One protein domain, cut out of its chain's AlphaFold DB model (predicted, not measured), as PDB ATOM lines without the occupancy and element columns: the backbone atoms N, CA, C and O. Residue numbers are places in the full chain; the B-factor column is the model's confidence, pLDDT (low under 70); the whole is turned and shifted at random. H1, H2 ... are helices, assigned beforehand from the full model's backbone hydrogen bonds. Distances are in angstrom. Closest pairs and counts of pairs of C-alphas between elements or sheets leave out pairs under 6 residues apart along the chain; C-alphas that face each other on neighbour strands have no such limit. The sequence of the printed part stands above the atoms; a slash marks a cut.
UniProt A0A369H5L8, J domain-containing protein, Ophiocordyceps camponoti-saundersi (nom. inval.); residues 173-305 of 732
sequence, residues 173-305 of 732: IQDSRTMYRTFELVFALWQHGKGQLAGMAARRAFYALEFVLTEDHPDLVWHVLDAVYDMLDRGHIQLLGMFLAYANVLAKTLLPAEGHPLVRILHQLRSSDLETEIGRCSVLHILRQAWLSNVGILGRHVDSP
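This is residues 173 to 305 of the 732 residues of the protein "J domain-containing protein" of Ophiocordyceps camponoti-saundersi (nom. inval.) (UniProt A0A369H5L8). Five helices, H1 to H5, form a compact up-and-down bundle with H3 near its middle, and a long sixth helix, H6, packs on H3 with residues 280 to 287. The far end of H6 and the tail after it, residues 295 to 305, stick out from this body. The printed part has 133 residues, with six named helices in the order H1 to H6 and no named strand; the class is all helix. The whole is compact, with a radius of gyration of the C-alphas of 15.3 A and spans of 49 by 37 by 31 A.

H1, residues 176 to 191, is 23.5 A long and begins at C-alpha 176 (342.594, 209.857, 321.817). H2, residues 195 to 214, is 29.5 A long. H3 is residues 220 to 233; H4, residues 237 to 254, is 25.1 A long. H5 is residues 261 to 270. H6, residues 277 to 301, is 36.9 A long and ends at C-alpha 301 (334.706, 188.287, 317.150).

H1 and H2 form a hairpin and touch, closest at the C-alphas of Val 186 and Ala 198, 4.4 A, with a shallow tilt of 14 degrees, opposite ways. H1 touches H3, closest at the C-alphas of Ser 176 and Leu 220, 5.4 A. H2 touches H4 with residues 206 to 214 alone, closest at the C-alphas of Thr 214 and Leu 254, 6.2 A. H3 and H4, a hairpin, touch closest at the C-alphas of Met 231 and Leu 240, 5.7 A. H4 and H5, a hairpin, touch closest at the C-alphas of Asn 248 and Leu 266, 5.6 A. H6 touches H3, closest at the C-alphas of Tyr 229 and Leu 284, 6.4 A, at 33 degrees, a shallow tilt only just short of steep. H1 and H4 are apart. Every O i to N i+4 pair is within hydrogen-bond range in H3, H4 and H5, against 11 of 12 in H1, 15 of 16 in H2 and 20 of 21 in H6.

The two C-alphas farthest apart, those of Gly 193 and Pro 305, are 49.5 A apart. The printed part has no cut, and no link between named helices is long. The mean pLDDT of the printed part is 77.6; 33 residues are under 70, among them 210 to 218 and 295 to 305.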
ATOM      1  N   ILE A 173     342.193 213.098 331.198       44.53
ATOM      2  CA  ILE A 173     343.136 212.132 330.643       44.53
ATOM      3  C   ILE A 173     343.182 212.520 329.174       44.53
ATOM      4  O   ILE A 173     342.122 212.584 328.544       44.53
ATOM      5  N   GLN A 174     344.349 212.932 328.684       56.62
ATOM      6  CA  GLN A 174     344.499 213.341 327.298       56.62
ATOM      7  C   GLN A 174     344.420 212.070 326.454       56.62
ATOM      8  O   GLN A 174     345.412 211.554 325.977       56.62
ATOM      9  N   ASP A 175     343.222 211.502 326.359       63.56
ATOM     10  CA  ASP A 175     342.934 210.310 325.594       63.56
ATOM     11  C   ASP A 175     342.671 210.698 324.137       63.56
ATOM     12  O   ASP A 175     342.324 211.837 323.789       63.56
ATOM     13  N   SER A 176     342.828 209.717 323.257       70.44
ATOM     14  CA  SER A 176     342.594 209.857 321.817       70.44
ATOM     15  C   SER A 176     341.194 210.420 321.508       70.44
ATOM     16  O   SER A 176     341.011 211.184 320.556       70.44
ATOM     17  N   ARG A 177     340.209 210.128 322.368       75.06
ATOM     18  CA  ARG A 177     338.848 210.662 322.292       75.06
ATOM     19  C   ARG A 177     338.799 212.161 322.563       75.06
ATOM     20  O   ARG A 177     338.123 212.878 321.829       75.06
ATOM     21  N   THR A 178     339.456 212.645 323.612       76.00
ATOM     22  CA  THR A 178     339.508 214.075 323.939       76.00
ATOM     23  C   THR A 178     340.168 214.847 322.805       76.00
ATOM     24  O   THR A 178     339.639 215.885 322.407       76.00
ATOM     25  N   MET A 179     341.237 214.307 322.209       81.19
ATOM     26  CA  MET A 179     341.862 214.869 321.006       81.19
ATOM     27  C   MET A 179     340.844 215.012 319.864       81.19
ATOM     28  O   MET A 179     340.587 216.125 319.397       81.19
ATOM     29  N   TYR A 180     340.178 213.920 319.481       82.88
ATOM     30  CA  TYR A 180     339.197 213.936 318.393       82.88
ATOM     31  C   TYR A 180     338.011 214.876 318.670       82.88
ATOM     32  O   TYR A 180     337.627 215.679 317.820       82.88
ATOM     33  N   ARG A 181     337.451 214.843 319.885       83.12
ATOM     34  CA  ARG A 181     336.338 215.723 320.286       83.12
ATOM     35  C   ARG A 181     336.742 217.198 320.305       83.12
ATOM     36  O   ARG A 181     335.904 218.056 320.040       83.12
ATOM     37  N   THR A 182     338.007 217.500 320.585       83.81
ATOM     38  CA  THR A 182     338.520 218.871 320.508       83.81
ATOM     39  C   THR A 182     338.617 219.333 319.051       83.81
ATOM     40  O   THR A 182     338.250 220.469 318.765       83.81
ATOM     41  N   PHE A 183     338.985 218.459 318.104       85.31
ATOM     42  CA  PHE A 183     338.871 218.772 316.671       85.31
ATOM     43  C   PHE A 183     337.415 218.962 316.219       85.31
ATOM     44  O   PHE A 183     337.137 219.913 315.492       85.31
ATOM     45  N   GLU A 184     336.460 218.149 316.691       86.19
ATOM     46  CA  GLU A 184     335.029 218.390 316.419       86.19
ATOM     47  C   GLU A 184     334.591 219.791 316.884       86.19
ATOM     48  O   GLU A 184     333.828 220.473 316.191       86.19
ATOM     49  N   LEU A 185     335.101 220.235 318.038       88.75
ATOM     50  CA  LEU A 185     334.821 221.556 318.586       88.75
ATOM     51  C   LEU A 185     335.366 222.688 317.699       88.75
ATOM     52  O   LEU A 185     334.691 223.707 317.565       88.75
ATOM     53  N   VAL A 186     336.522 222.508 317.040       85.00
ATOM     54  CA  VAL A 186     337.062 223.480 316.062       85.00
ATOM     55  C   VAL A 186     336.020 223.797 314.997       85.00
ATOM     56  O   VAL A 186     335.739 224.965 314.733       85.00
ATOM     57  N   PHE A 187     335.411 222.763 314.415       86.88
ATOM     58  CA  PHE A 187     334.439 222.935 313.338       86.88
ATOM     59  C   PHE A 187     333.152 223.594 313.825       86.88
ATOM     60  O   PHE A 187     332.623 224.466 313.140       86.88
ATOM     61  N   ALA A 188     332.661 223.201 315.005       86.38
ATOM     62  CA  ALA A 188     331.472 223.808 315.595       86.38
ATOM     63  C   ALA A 188     331.691 225.307 315.858       86.38
ATOM     64  O   ALA A 188     330.894 226.142 315.434       86.38
ATOM     65  N   LEU A 189     332.815 225.672 316.476       86.62
ATOM     66  CA  LEU A 189     333.157 227.068 316.750       86.62
ATOM     67  C   LEU A 189     333.354 227.873 315.461       86.62
ATOM     68  O   LEU A 189     332.876 229.004 315.368       86.62
ATOM     69  N   TRP A 190     333.996 227.287 314.448       84.69
ATOM     70  CA  TRP A 190     334.174 227.919 313.143       84.69
ATOM     71  C   TRP A 190     332.834 228.224 312.460       84.69
ATOM     72  O   TRP A 190     332.610 229.352 312.026       84.69
ATOM     73  N   GLN A 191     331.916 227.252 312.421       84.50
ATOM     74  CA  GLN A 191     330.580 227.418 311.830       84.50
ATOM     75  C   GLN A 191     329.753 228.510 312.524       84.50
ATOM     76  O   GLN A 191     328.953 229.176 311.874       84.50
ATOM     77  N   HIS A 192     329.979 228.730 313.820       84.56
ATOM     78  CA  HIS A 192     329.331 229.784 314.604       84.56
ATOM     79  C   HIS A 192     330.105 231.119 314.620       84.56
ATOM     80  O   HIS A 192     329.817 231.992 315.441       84.56
ATOM     81  N   GLY A 193     331.093 231.301 313.734       80.75
ATOM     82  CA  GLY A 193     331.845 232.555 313.593       80.75
ATOM     83  C   GLY A 193     332.827 232.838 314.736       80.75
ATOM     84  O   GLY A 193     333.296 233.963 314.895       80.75
ATOM     85  N   LYS A 194     333.160 231.835 315.554       84.56
ATOM     86  CA  LYS A 194     334.054 231.956 316.713       84.56
ATOM     87  C   LYS A 194     335.488 231.562 316.355       84.56
ATOM     88  O   LYS A 194     336.062 230.656 316.953       84.56
ATOM     89  N   GLY A 195     336.082 232.260 315.384       69.94
ATOM     90  CA  GLY A 195     337.406 231.934 314.829       69.94
ATOM     91  C   GLY A 195     338.539 231.868 315.865       69.94
ATOM     92  O   GLY A 195     339.340 230.937 315.834       69.94
ATOM     93  N   GLN A 196     338.577 232.790 316.833       66.94
ATOM     94  CA  GLN A 196     339.587 232.777 317.905       66.94
ATOM     95  C   GLN A 196     339.458 231.545 318.817       66.94
ATOM     96  O   GLN A 196     340.450 230.872 319.101       66.94
ATOM     97  N   LEU A 197     338.229 231.207 319.228       76.06
ATOM     98  CA  LEU A 197     337.949 230.003 320.014       76.06
ATOM     99  C   LEU A 197     338.261 228.735 319.201       76.06
ATOM    100  O   LEU A 197     338.853 227.802 319.736       76.06
ATOM    101  N   ALA A 198     337.937 228.715 317.903       76.75
ATOM    102  CA  ALA A 198     338.275 227.612 317.004       76.75
ATOM    103  C   ALA A 198     339.799 227.412 316.895       76.75
ATOM    104  O   ALA A 198     340.276 226.282 316.954       76.75
ATOM    105  N   GLY A 199     340.575 228.499 316.821       62.06
ATOM    106  CA  GLY A 199     342.038 228.451 316.859       62.06
ATOM    107  C   GLY A 199     342.590 227.939 318.196       62.06
ATOM    108  O   GLY A 199     343.523 227.137 318.214       62.06
ATOM    109  N   MET A 200     341.999 228.337 319.329       69.56
ATOM    110  CA  MET A 200     342.350 227.780 320.646       69.56
ATOM    111  C   MET A 200     342.048 226.282 320.739       69.56
ATOM    112  O   MET A 200     342.901 225.520 321.191       69.56
ATOM    113  N   ALA A 201     340.883 225.845 320.254       75.94
ATOM    114  CA  ALA A 201     340.533 224.431 320.177       75.94
ATOM    115  C   ALA A 201     341.514 223.652 319.294       75.94
ATOM    116  O   ALA A 201     341.985 222.596 319.705       75.94
ATOM    117  N   ALA A 202     341.896 224.193 318.133       72.44
ATOM    118  CA  ALA A 202     342.839 223.533 317.234       72.44
ATOM    119  C   ALA A 202     344.186 223.306 317.930       72.44
ATOM    120  O   ALA A 202     344.662 222.176 317.980       72.44
ATOM    121  N   ARG A 203     344.758 224.346 318.550       64.31
ATOM    122  CA  ARG A 203     346.036 224.250 319.279       64.31
ATOM    123  C   ARG A 203     345.974 223.240 320.422       64.31
ATOM    124  O   ARG A 203     346.867 222.410 320.555       64.31
ATOM    125  N   ARG A 204     344.880 223.243 321.186       71.69
ATOM    126  CA  ARG A 204     344.643 222.251 322.242       71.69
ATOM    127  C   ARG A 204     344.531 220.823 321.692       71.69
ATOM    128  O   ARG A 204     345.025 219.897 322.324       71.69
ATOM    129  N   ALA A 205     343.916 220.634 320.525       73.50
ATOM    130  CA  ALA A 205     343.802 219.327 319.879       73.50
ATOM    131  C   ALA A 205     345.155 218.814 319.353       73.50
ATOM    132  O   ALA A 205     345.461 217.634 319.508       73.50
ATOM    133  N   PHE A 206     345.987 219.700 318.793       69.38
ATOM    134  CA  PHE A 206     347.369 219.391 318.410       69.38
ATOM    135  C   PHE A 206     348.232 219.007 319.616       69.38
ATOM    136  O   PHE A 206     348.949 218.017 319.547       69.38
ATOM    137  N   TYR A 207     348.101 219.725 320.732       64.62
ATOM    138  CA  TYR A 207     348.787 219.374 321.977       64.62
ATOM    139  C   TYR A 207     348.341 218.007 322.511       64.62
ATOM    140  O   TYR A 207     349.164 217.163 322.848       64.62
ATOM    141  N   ALA A 208     347.032 217.736 322.512       68.06
ATOM    142  CA  ALA A 208     346.519 216.430 322.916       68.06
ATOM    143  C   ALA A 208     347.055 215.291 322.028       68.06
ATOM    144  O   ALA A 208     347.256 214.186 322.517       68.06
ATOM    145  N   LEU A 209     347.318 215.542 320.740       70.44
ATOM    146  CA  LEU A 209     347.894 214.542 319.837       70.44
ATOM    147  C   LEU A 209     349.307 214.099 320.262       70.44
ATOM    148  O   LEU A 209     349.631 212.926 320.088       70.44
ATOM    149  N   GLU A 210     350.127 214.993 320.825       64.25
ATOM    150  CA  GLU A 210     351.460 214.662 321.365       64.25
ATOM    151  C   GLU A 210     351.377 213.620 322.461       64.25
ATOM    152  O   GLU A 210     352.013 212.573 322.367       64.25
ATOM    153  N   PHE A 211     350.536 213.877 323.457       63.81
ATOM    154  CA  PHE A 211     350.341 212.963 324.568       63.81
ATOM    155  C   PHE A 211     349.754 211.633 324.095       63.81
ATOM    156  O   PHE A 211     350.262 210.561 324.413       63.81
ATOM    157  N   VAL A 212     348.724 211.698 323.256       69.06
ATOM    158  CA  VAL A 212     348.021 210.519 322.753       69.06
ATOM    159  C   VAL A 212     348.933 209.601 321.926       69.06
ATOM    160  O   VAL A 212     348.722 208.395 321.926       69.06
ATOM    161  N   LEU A 213     349.942 210.137 321.231       69.06
ATOM    162  CA  LEU A 213     350.916 209.333 320.479       69.06
ATOM    163  C   LEU A 213     352.016 208.714 321.357       69.06
ATOM    164  O   LEU A 213     352.724 207.833 320.875       69.06
ATOM    165  N   THR A 214     352.152 209.133 322.620       61.78
ATOM    166  CA  THR A 214     353.025 208.457 323.601       61.78
ATOM    167  C   THR A 214     352.363 207.249 324.263       61.78
ATOM    168  O   THR A 214     353.056 206.404 324.827       61.78
ATOM    169  N   GLU A 215     351.034 207.136 324.170       60.16
ATOM    170  CA  GLU A 215     350.257 206.048 324.759       60.16
ATOM    171  C   GLU A 215     349.707 205.102 323.679       60.16
ATOM    172  O   GLU A 215     349.123 205.514 322.677       60.16
ATOM    173  N   ASP A 216     349.856 203.792 323.884       60.75
ATOM    174  CA  ASP A 216     349.451 202.772 322.910       60.75
ATOM    175  C   ASP A 216     347.941 202.442 322.985       60.75
ATOM    176  O   ASP A 216     347.522 201.309 323.250       60.75
ATOM    177  N   HIS A 217     347.093 203.458 322.793       67.56
ATOM    178  CA  HIS A 217     345.644 203.314 322.926       67.56
ATOM    179  C   HIS A 217     345.025 202.455 321.804       67.56
ATOM    180  O   HIS A 217     345.316 202.666 320.621       67.56
ATOM    181  N   PRO A 218     344.083 201.541 322.116       66.62
ATOM    182  CA  PRO A 218     343.449 200.678 321.114       66.62
ATOM    183  C   PRO A 218     342.607 201.457 320.090       66.62
ATOM    184  O   PRO A 218     342.412 200.992 318.965       66.62
ATOM    185  N   ASP A 219     342.132 202.648 320.463       70.44
ATOM    186  CA  ASP A 219     341.257 203.504 319.664       70.44
ATOM    187  C   ASP A 219     341.979 204.639 318.917       70.44
ATOM    188  O   ASP A 219     341.354 205.379 318.153       70.44
ATOM    189  N   LEU A 220     343.298 204.750 319.085       77.19
ATOM    190  CA  LEU A 220     344.120 205.824 318.534       77.19
ATOM    191  C   LEU A 220     343.967 205.989 317.022       77.19
ATOM    192  O   LEU A 220     343.638 207.073 316.536       77.19
ATOM    193  N   VAL A 221     344.175 204.900 316.278       81.44
ATOM    194  CA  VAL A 221     344.071 204.917 314.815       81.44
ATOM    195  C   VAL A 221     342.693 205.419 314.378       81.44
ATOM    196  O   VAL A 221     342.610 206.169 313.413       81.44
ATOM    197  N   TRP A 222     341.618 205.107 315.106       79.06
ATOM    198  CA  TRP A 222     340.262 205.545 314.744       79.06
ATOM    199  C   TRP A 222     340.074 207.028 314.919       79.06
ATOM    200  O   TRP A 222     339.610 207.686 314.001       79.06
ATOM    201  N   HIS A 223     340.470 207.557 316.067       82.56
ATOM    202  CA  HIS A 223     340.333 208.977 316.336       82.56
ATOM    203  C   HIS A 223     341.176 209.824 315.375       82.56
ATOM    204  O   HIS A 223     340.738 210.897 314.963       82.56
ATOM    205  N   VAL A 224     342.336 209.317 314.940       86.81
ATOM    206  CA  VAL A 224     343.138 209.948 313.882       86.81
ATOM    207  C   VAL A 224     342.424 209.892 312.528       86.81
ATOM    208  O   VAL A 224     342.316 210.916 311.858       86.81
ATOM    209  N   LEU A 225     341.916 208.726 312.117       87.00
ATOM    210  CA  LEU A 225     341.215 208.583 310.836       87.00
ATOM    211  C   LEU A 225     339.902 209.378 310.794       87.00
ATOM    212  O   LEU A 225     339.602 209.976 309.764       87.00
ATOM    213  N   ASP A 226     339.153 209.426 311.896       83.62
ATOM    214  CA  ASP A 226     337.927 210.216 312.024       83.62
ATOM    215  C   ASP A 226     338.243 211.717 311.966       83.62
ATOM    216  O   ASP A 226     337.537 212.458 311.285       83.62
ATOM    217  N   ALA A 227     339.331 212.179 312.598       87.00
ATOM    218  CA  ALA A 227     339.774 213.570 312.482       87.00
ATOM    219  C   ALA A 227     340.134 213.929 311.029       87.00
ATOM    220  O   ALA A 227     339.685 214.957 310.520       87.00
ATOM    221  N   VAL A 228     340.885 213.063 310.338       90.06
ATOM    222  CA  VAL A 228     341.219 213.230 308.913       90.06
ATOM    223  C   VAL A 228     339.951 213.263 308.060       90.06
ATOM    224  O   VAL A 228     339.809 214.142 307.211       90.06
ATOM    225  N   TYR A 229     339.027 212.326 308.290       88.19
ATOM    226  CA  TYR A 229     337.761 212.259 307.569       88.19
ATOM    227  C   TYR A 229     336.954 213.544 307.755       88.19
ATOM    228  O   TYR A 229     336.524 214.126 306.764       88.19
ATOM    229  N   ASP A 230     336.785 214.022 308.989       85.25
ATOM    230  CA  ASP A 230     335.993 215.220 309.278       85.25
ATOM    231  C   ASP A 230     336.621 216.485 308.678       85.25
ATOM    232  O   ASP A 230     335.901 217.310 308.114       85.25
ATOM    233  N   MET A 231     337.950 216.637 308.742       87.81
ATOM    234  CA  MET A 231     338.634 217.761 308.092       87.81
ATOM    235  C   MET A 231     338.421 217.738 306.577       87.81
ATOM    236  O   MET A 231     338.215 218.788 305.968       87.81
ATOM    237  N   LEU A 232     338.438 216.552 305.972       88.69
ATOM    238  CA  LEU A 232     338.279 216.373 304.535       88.69
ATOM    239  C   LEU A 232     336.820 216.557 304.074       88.69
ATOM    240  O   LEU A 232     336.579 217.322 303.143       88.69
ATOM    241  N   ASP A 233     335.852 215.929 304.754       86.00
ATOM    242  CA  ASP A 233     334.400 216.007 304.481       86.00
ATOM    243  C   ASP A 233     333.877 217.443 304.617       86.00
ATOM    244  O   ASP A 233     333.017 217.881 303.856       86.00
ATOM    245  N   ARG A 234     334.428 218.206 305.569       85.38
ATOM    246  CA  ARG A 234     334.066 219.611 305.813       85.38
ATOM    247  C   ARG A 234     334.883 220.608 304.983       85.38
ATOM    248  O   ARG A 234     334.633 221.806 305.075       85.38
ATOM    249  N   GLY A 235     335.850 220.143 304.189       85.75
ATOM    250  CA  GLY A 235     336.655 220.990 303.305       85.75
ATOM    251  C   GLY A 235     337.749 221.818 303.994       85.75
ATOM    252  O   GLY A 235     338.259 222.767 303.403       85.75
ATOM    253  N   HIS A 236     338.161 221.470 305.215       83.00
ATOM    254  CA  HIS A 236     339.244 222.136 305.948       83.00
ATOM    255  C   HIS A 236     340.635 221.622 305.523       83.00
ATOM    256  O   HIS A 236     341.397 221.098 306.335       83.00
ATOM    257  N   ILE A 237     340.988 221.797 304.244       85.12
ATOM    258  CA  ILE A 237     342.211 221.229 303.637       85.12
ATOM    259  C   ILE A 237     343.499 221.787 304.258       85.12
ATOM    260  O   ILE A 237     344.444 221.040 304.489       85.12
ATOM    261  N   GLN A 238     343.532 223.074 304.615       77.88
ATOM    262  CA  GLN A 238     344.695 223.674 305.284       77.88
ATOM    263  C   GLN A 238     344.936 223.063 306.672       77.88
ATOM    264  O   GLN A 238     346.066 222.710 307.010       77.88
ATOM    265  N   LEU A 239     343.870 222.891 307.463       79.06
ATOM    266  CA  LEU A 239     343.950 222.239 308.772       79.06
ATOM    267  C   LEU A 239     344.372 220.774 308.637       79.06
ATOM    268  O   LEU A 239     345.219 220.317 309.400       79.06
ATOM    269  N   LEU A 240     343.842 220.075 307.630       85.31
ATOM    270  CA  LEU A 240     344.239 218.711 307.294       85.31
ATOM    271  C   LEU A 240     345.728 218.619 306.939       85.31
ATOM    272  O   LEU A 240     346.418 217.733 307.438       85.31
ATOM    273  N   GLY A 241     346.236 219.539 306.119       76.75
ATOM    274  CA  GLY A 241     347.650 219.599 305.756       76.75
ATOM    275  C   GLY A 241     348.550 219.786 306.979       76.75
ATOM    276  O   GLY A 241     349.514 219.037 307.153       76.75
ATOM    277  N   MET A 242     348.197 220.719 307.872       76.00
ATOM    278  CA  MET A 242     348.904 220.927 309.144       76.00
ATOM    279  C   MET A 242     348.854 219.678 310.032       76.00
ATOM    280  O   MET A 242     349.884 219.249 310.549       76.00
ATOM    281  N   PHE A 243     347.678 219.058 310.161       84.38
ATOM    282  CA  PHE A 243     347.480 217.832 310.931       84.38
ATOM    283  C   PHE A 243     348.347 216.685 310.416       84.38
ATOM    284  O   PHE A 243     349.113 216.106 311.182       84.38
ATOM    285  N   LEU A 244     348.284 216.383 309.118       86.50
ATOM    286  CA  LEU A 244     349.049 215.293 308.515       86.50
ATOM    287  C   LEU A 244     350.555 215.545 308.576       86.50
ATOM    288  O   LEU A 244     351.314 214.610 308.818       86.50
ATOM    289  N   ALA A 245     351.007 216.786 308.376       77.94
ATOM    290  CA  ALA A 245     352.418 217.129 308.509       77.94
ATOM    291  C   ALA A 245     352.911 216.894 309.943       77.94
ATOM    292  O   ALA A 245     353.918 216.206 310.136       77.94
ATOM    293  N   TYR A 246     352.173 217.407 310.929       77.94
ATOM    294  CA  TYR A 246     352.523 217.311 312.341       77.94
ATOM    295  C   TYR A 246     352.473 215.873 312.858       77.94
ATOM    296  O   TYR A 246     353.475 215.353 313.348       77.94
ATOM    297  N   ALA A 247     351.342 215.193 312.656       83.62
ATOM    298  CA  ALA A 247     351.130 213.813 313.074       83.62
ATOM    299  C   ALA A 247     352.183 212.870 312.482       83.62
ATOM    300  O   ALA A 247     352.631 211.951 313.154       83.62
ATOM    301  N   ASN A 248     352.611 213.092 311.233       84.81
ATOM    302  CA  ASN A 248     353.626 212.262 310.584       84.81
ATOM    303  C   ASN A 248     355.013 212.425 311.220       84.81
ATOM    304  O   ASN A 248     355.694 211.426 311.438       84.81
ATOM    305  N   VAL A 249     355.424 213.660 311.534       79.62
ATOM    306  CA  VAL A 249     356.686 213.919 312.250       79.62
ATOM    307  C   VAL A 249     356.635 213.276 313.631       79.62
ATOM    308  O   VAL A 249     357.518 212.501 313.979       79.62
ATOM    309  N   LEU A 250     355.557 213.536 314.363       75.75
ATOM    310  CA  LEU A 250     355.362 213.084 315.731       75.75
ATOM    311  C   LEU A 250     355.299 211.552 315.838       75.75
ATOM    312  O   LEU A 250     355.994 210.950 316.655       75.75
ATOM    313  N   ALA A 251     354.540 210.904 314.951       84.00
ATOM    314  CA  ALA A 251     354.446 209.450 314.881       84.00
ATOM    315  C   ALA A 251     355.803 208.805 314.566       84.00
ATOM    316  O   ALA A 251     356.139 207.792 315.163       84.00
ATOM    317  N   LYS A 252     356.611 209.392 313.672       82.81
ATOM    318  CA  LYS A 252     357.965 208.886 313.378       82.81
ATOM    319  C   LYS A 252     358.923 209.014 314.560       82.81
ATOM    320  O   LYS A 252     359.846 208.218 314.661       82.81
ATOM    321  N   THR A 253     358.749 210.038 315.395       78.81
ATOM    322  CA  THR A 253     359.635 210.292 316.537       78.81
ATOM    323  C   THR A 253     359.250 209.515 317.786       78.81
ATOM    324  O   THR A 253     360.132 209.132 318.544       78.81
ATOM    325  N   LEU A 254     357.949 209.329 318.025       73.56
ATOM    326  CA  LEU A 254     357.439 208.782 319.284       73.56
ATOM    327  C   LEU A 254     357.071 207.301 319.198       73.56
ATOM    328  O   LEU A 254     357.117 206.614 320.214       73.56
ATOM    329  N   LEU A 255     356.712 206.803 318.013       78.00
ATOM    330  CA  LEU A 255     356.345 205.402 317.832       78.00
ATOM    331  C   LEU A 255     357.550 204.585 317.344       78.00
ATOM    332  O   LEU A 255     358.427 205.130 316.671       78.00
ATOM    333  N   PRO A 256     357.600 203.273 317.644       74.19
ATOM    334  CA  PRO A 256     358.693 202.404 317.220       74.19
ATOM    335  C   PRO A 256     358.968 202.516 315.712       74.19
ATOM    336  O   PRO A 256     358.059 202.377 314.889       74.19
ATOM    337  N   ALA A 257     360.231 202.777 315.360       55.12
ATOM    338  CA  ALA A 257     360.644 203.162 314.008       55.12
ATOM    339  C   ALA A 257     360.452 202.060 312.944       55.12
ATOM    340  O   ALA A 257     360.341 202.365 311.755       55.12
ATOM    341  N   GLU A 258     360.362 200.786 313.337       60.12
ATOM    342  CA  GLU A 258     360.186 199.668 312.407       60.12
ATOM    343  C   GLU A 258     358.704 199.315 312.206       60.12
ATOM    344  O   GLU A 258     358.106 198.531 312.936       60.12
ATOM    345  N   GLY A 259     358.090 199.884 311.164       72.62
ATOM    346  CA  GLY A 259     356.878 199.314 310.560       72.62
ATOM    347  C   GLY A 259     355.542 199.594 311.258       72.62
ATOM    348  O   GLY A 259     354.536 198.995 310.866       72.62
ATOM    349  N   HIS A 260     355.484 200.516 312.226       84.25
ATOM    350  CA  HIS A 260     354.245 200.827 312.946       84.25
ATOM    351  C   HIS A 260     353.080 201.201 311.991       84.25
ATOM    352  O   HIS A 260     353.231 202.117 311.168       84.25
ATOM    353  N   PRO A 261     351.887 200.570 312.098       87.62
ATOM    354  CA  PRO A 261     350.784 200.789 311.158       87.62
ATOM    355  C   PRO A 261     350.345 202.251 311.029       87.62
ATOM    356  O   PRO A 261     350.133 202.731 309.918       87.62
ATOM    357  N   LEU A 262     350.274 202.991 312.143       86.94
ATOM    358  CA  LEU A 262     349.896 204.409 312.126       86.94
ATOM    359  C   LEU A 262     350.893 205.290 311.353       86.94
ATOM    360  O   LEU A 262     350.474 206.198 310.639       86.94
ATOM    361  N   VAL A 263     352.197 204.994 311.424       88.50
ATOM    362  CA  VAL A 263     353.229 205.731 310.673       88.50
ATOM    363  C   VAL A 263     353.022 205.531 309.171       88.50
ATOM    364  O   VAL A 263     353.066 206.492 308.403       88.50
ATOM    365  N   ARG A 264     352.724 204.293 308.749       88.38
ATOM    366  CA  ARG A 264     352.437 203.955 307.344       88.38
ATOM    367  C   ARG A 264     351.167 204.639 306.837       88.38
ATOM    368  O   ARG A 264     351.193 205.230 305.759       88.38
ATOM    369  N   ILE A 265     350.096 204.609 307.634       89.62
ATOM    370  CA  ILE A 265     348.819 205.279 307.340       89.62
ATOM    371  C   ILE A 265     349.043 206.781 307.129       89.62
ATOM    372  O   ILE A 265     348.695 207.318 306.079       89.62
ATOM    373  N   LEU A 266     349.672 207.460 308.093       90.06
ATOM    374  CA  LEU A 266     349.914 208.906 308.034       90.06
ATOM    375  C   LEU A 266     350.849 209.299 306.887       90.06
ATOM    376  O   LEU A 266     350.698 210.371 306.302       90.06
ATOM    377  N   HIS A 267     351.814 208.444 306.546       89.12
ATOM    378  CA  HIS A 267     352.666 208.644 305.377       89.12
ATOM    379  C   HIS A 267     351.868 208.616 304.075       89.12
ATOM    380  O   HIS A 267     352.007 209.525 303.262       89.12
ATOM    381  N   GLN A 268     351.004 207.618 303.900       89.00
ATOM    382  CA  GLN A 268     350.212 207.453 302.680       89.00
ATOM    383  C   GLN A 268     349.152 208.535 302.514       89.00
ATOM    384  O   GLN A 268     348.991 209.072 301.419       89.00
ATOM    385  N   LEU A 269     348.475 208.909 303.601       90.38
ATOM    386  CA  LEU A 269     347.512 210.010 303.581       90.38
ATOM    387  C   LEU A 269     348.191 211.339 303.226       90.38
ATOM    388  O   LEU A 269     347.646 212.106 302.440       90.38
ATOM    389  N   ARG A 270     349.404 211.591 303.733       88.00
ATOM    390  CA  ARG A 270     350.186 212.788 303.386       88.00
ATOM    391  C   ARG A 270     350.655 212.794 301.928       88.00
ATOM    392  O   ARG A 270     350.757 213.867 301.346       88.00
ATOM    393  N   SER A 271     350.972 211.635 301.351       86.62
ATOM    394  CA  SER A 271     351.389 211.520 299.946       86.62
ATOM    395  C   SER A 271     350.220 211.437 298.959       86.62
ATOM    396  O   SER A 271     350.450 211.261 297.767       86.62
ATOM    397  N   SER A 272     348.979 211.494 299.444       87.00
ATOM    398  CA  SER A 272     347.784 211.426 298.603       87.00
ATOM    399  C   SER A 272     347.495 212.766 297.934       87.00
ATOM    400  O   SER A 272     347.819 213.824 298.469       87.00
ATOM    401  N   ASP A 273     346.822 212.720 296.785       86.38
ATOM    402  CA  ASP A 273     346.282 213.921 296.155       86.38
ATOM    403  C   ASP A 273     345.088 214.444 296.972       86.38
ATOM    404  O   ASP A 273     344.005 213.856 296.975       86.38
ATOM    405  N   LEU A 274     345.310 215.531 297.708       86.19
ATOM    406  CA  LEU A 274     344.290 216.229 298.497       86.19
ATOM    407  C   LEU A 274     343.870 217.563 297.864       86.19
ATOM    408  O   LEU A 274     342.953 218.210 298.370       86.19
ATOM    409  N   GLU A 275     344.516 217.964 296.769       84.12
ATOM    410  CA  GLU A 275     344.250 219.225 296.076       84.12
ATOM    411  C   GLU A 275     343.112 219.052 295.066       84.12
ATOM    412  O   GLU A 275     342.221 219.901 294.960       84.12
ATOM    413  N   THR A 276     343.073 217.920 294.354       86.56
ATOM    414  CA  THR A 276     341.987 217.648 293.406       86.56
ATOM    415  C   THR A 276     340.741 217.102 294.104       86.56
ATOM    416  O   THR A 276     340.792 216.404 295.117       86.56
ATOM    417  N   GLU A 277     339.561 217.397 293.555       85.25
ATOM    418  CA  GLU A 277     338.301 216.818 294.042       85.25
ATOM    419  C   GLU A 277     338.293 215.283 293.940       85.25
ATOM    420  O   GLU A 277     337.866 214.598 294.869       85.25
ATOM    421  N   ILE A 278     338.852 214.741 292.854       84.56
ATOM    422  CA  ILE A 278     338.948 213.295 292.615       84.56
ATOM    423  C   ILE A 278     339.827 212.628 293.680       84.56
ATOM    424  O   ILE A 278     339.443 211.595 294.237       84.56
ATOM    425  N   GLY A 279     340.979 213.225 293.997       85.81
ATOM    426  CA  GLY A 279     341.881 212.735 295.033       85.81
ATOM    427  C   GLY A 279     341.231 212.748 296.419       85.81
ATOM    428  O   GLY A 279     341.183 211.715 297.096       85.81
ATOM    429  N   ARG A 280     340.584 213.861 296.795       87.12
ATOM    430  CA  ARG A 280     339.841 213.978 298.064       87.12
ATOM    431  C   ARG A 280     338.740 212.929 298.197       87.12
ATOM    432  O   ARG A 280     338.633 212.270 299.232       87.12
ATOM    433  N   CYS A 281     337.942 212.714 297.154       85.31
ATOM    434  CA  CYS A 281     336.913 211.680 297.179       85.31
ATOM    435  C   CYS A 281     337.491 210.259 297.258       85.31
ATOM    436  O   CYS A 281     336.894 209.393 297.904       85.31
ATOM    437  N   SER A 282     338.655 210.019 296.651       84.94
ATOM    438  CA  SER A 282     339.348 208.730 296.729       84.94
ATOM    439  C   SER A 282     339.827 208.445 298.156       84.94
ATOM    440  O   SER A 282     339.583 207.354 298.678       84.94
ATOM    441  N   VAL A 283     340.394 209.445 298.838       87.00
ATOM    442  CA  VAL A 283     340.785 209.346 300.254       87.00
ATOM    443  C   VAL A 283     339.566 209.128 301.154       87.00
ATOM    444  O   VAL A 283     339.568 208.185 301.941       87.00
ATOM    445  N   LEU A 284     338.487 209.909 301.003       86.00
ATOM    446  CA  LEU A 284     337.241 209.708 301.765       86.00
ATOM    447  C   LEU A 284     336.692 208.286 301.601       86.00
ATOM    448  O   LEU A 284     336.255 207.660 302.569       86.00
ATOM    449  N   HIS A 285     336.728 207.759 300.376       83.38
ATOM    450  CA  HIS A 285     336.305 206.394 300.110       83.38
ATOM    451  C   HIS A 285     337.192 205.373 300.830       83.38
ATOM    452  O   HIS A 285     336.658 204.466 301.463       83.38
ATOM    453  N   ILE A 286     338.519 205.519 300.781       85.94
ATOM    454  CA  ILE A 286     339.451 204.601 301.453       85.94
ATOM    455  C   ILE A 286     339.307 204.658 302.970       85.94
ATOM    456  O   ILE A 286     339.235 203.606 303.596       85.94
ATOM    457  N   LEU A 287     339.185 205.846 303.566       84.81
ATOM    458  CA  LEU A 287     338.924 205.996 305.003       84.81
ATOM    459  C   LEU A 287     337.632 205.276 305.404       84.81
ATOM    460  O   LEU A 287     337.582 204.578 306.418       84.81
ATOM    461  N   ARG A 288     336.604 205.363 304.556       80.19
ATOM    462  CA  ARG A 288     335.364 204.617 304.752       80.19
ATOM    463  C   ARG A 288     335.563 203.111 304.620       80.19
ATOM    464  O   ARG A 288     335.088 202.385 305.483       80.19
ATOM    465  N   GLN A 289     336.275 202.620 303.606       80.38
ATOM    466  CA  GLN A 289     336.566 201.185 303.479       80.38
ATOM    467  C   GLN A 289     337.398 200.656 304.650       80.38
ATOM    468  O   GLN A 289     337.124 199.566 305.149       80.38
ATOM    469  N   ALA A 290     338.362 201.444 305.129       80.12
ATOM    470  CA  ALA A 290     339.167 201.129 306.299       80.12
ATOM    471  C   ALA A 290     338.254 200.912 307.505       80.12
ATOM    472  O   ALA A 290     338.286 199.845 308.113       80.12
ATOM    473  N   TRP A 291     337.360 201.867 307.778       76.69
ATOM    474  CA  TRP A 291     336.369 201.768 308.848       76.69
ATOM    475  C   TRP A 291     335.492 200.510 308.716       76.69
ATOM    476  O   TRP A 291     335.360 199.741 309.669       76.69
ATOM    477  N   LEU A 292     334.959 200.243 307.519       73.69
ATOM    478  CA  LEU A 292     334.119 199.070 307.239       73.69
ATOM    479  C   LEU A 292     334.839 197.739 307.461       73.69
ATOM    480  O   LEU A 292     334.248 196.814 308.022       73.69
ATOM    481  N   SER A 293     336.105 197.648 307.046       75.50
ATOM    482  CA  SER A 293     336.939 196.463 307.253       75.50
ATOM    483  C   SER A 293     337.010 196.105 308.737       75.50
ATOM    484  O   SER A 293     336.791 194.951 309.108       75.50
ATOM    485  N   ASN A 294     337.196 197.095 309.614       71.12
ATOM    486  CA  ASN A 294     337.278 196.841 311.055       71.12
ATOM    487  C   ASN A 294     335.971 196.396 311.648       71.12
ATOM    488  O   ASN A 294     335.966 195.492 312.475       71.12
ATOM    489  N   VAL A 295     334.859 196.981 311.214       68.44
ATOM    490  CA  VAL A 295     333.570 196.500 311.689       68.44
ATOM    491  C   VAL A 295     333.333 195.050 311.261       68.44
ATOM    492  O   VAL A 295     332.791 194.266 312.034       68.44
ATOM    493  N   GLY A 296     333.816 194.657 310.080       67.25
ATOM    494  CA  GLY A 296     333.848 193.258 309.654       67.25
ATOM    495  C   GLY A 296     334.772 192.374 310.504       67.25
ATOM    496  O   GLY A 296     334.393 191.255 310.844       67.25
ATOM    497  N   ILE A 297     335.968 192.853 310.869       69.38
ATOM    498  CA  ILE A 297     336.889 192.146 311.777       69.38
ATOM    499  C   ILE A 297     336.203 191.934 313.124       69.38
ATOM    500  O   ILE A 297     336.010 190.795 313.531       69.38
ATOM    501  N   LEU A 298     335.747 193.011 313.751       63.28
ATOM    502  CA  LEU A 298     335.077 192.982 315.040       63.28
ATOM    503  C   LEU A 298     333.818 192.113 315.030       63.28
ATOM    504  O   LEU A 298     333.614 191.335 315.952       63.28
ATOM    505  N   GLY A 299     333.011 192.195 313.967       61.78
ATOM    506  CA  GLY A 299     331.809 191.384 313.784       61.78
ATOM    507  C   GLY A 299     332.079 189.879 313.833       61.78
ATOM    508  O   GLY A 299     331.248 189.138 314.343       61.78
ATOM    509  N   ARG A 300     333.252 189.422 313.371       66.06
ATOM    510  CA  ARG A 300     333.667 188.008 313.466       66.06
ATOM    511  C   ARG A 300     334.052 187.582 314.883       66.06
ATOM    512  O   ARG A 300     334.021 186.396 315.177       66.06
ATOM    513  N   HIS A 301     334.397 188.534 315.744       61.75
ATOM    514  CA  HIS A 301     334.706 188.287 317.150       61.75
ATOM    515  C   HIS A 301     333.497 188.492 318.074       61.75
ATOM    516  O   HIS A 301     333.621 188.251 319.269       61.75
ATOM    517  N   VAL A 302     332.330 188.896 317.549       58.09
ATOM    518  CA  VAL A 302     331.098 189.046 318.349       58.09
ATOM    519  C   VAL A 302     330.641 187.703 318.922       58.09
ATOM    520  O   VAL A 302     330.152 187.674 320.043       58.09
ATOM    521  N   ASP A 303     330.870 186.597 318.207       53.47
ATOM    522  CA  ASP A 303     330.554 185.236 318.668       53.47
ATOM    523  C   ASP A 303     331.570 184.679 319.684       53.47
ATOM    524  O   ASP A 303     331.384 183.579 320.207       53.47
ATOM    525  N   SER A 304     332.647 185.419 319.978       58.75
ATOM    526  CA  SER A 304     333.607 185.034 321.009       58.75
ATOM    527  C   SER A 304     332.974 185.211 322.394       58.75
ATOM    528  O   SER A 304     332.490 186.302 322.699       58.75
ATOM    529  N   PRO A 305     333.030 184.205 323.285       49.56
ATOM    530  CA  PRO A 305     332.448 184.276 324.629       49.56
ATOM    531  C   PRO A 305     333.160 185.272 325.562       49.56
ATOM    532  O   PRO A 305     332.829 185.362 326.738       49.56
TER     533      PRO A 305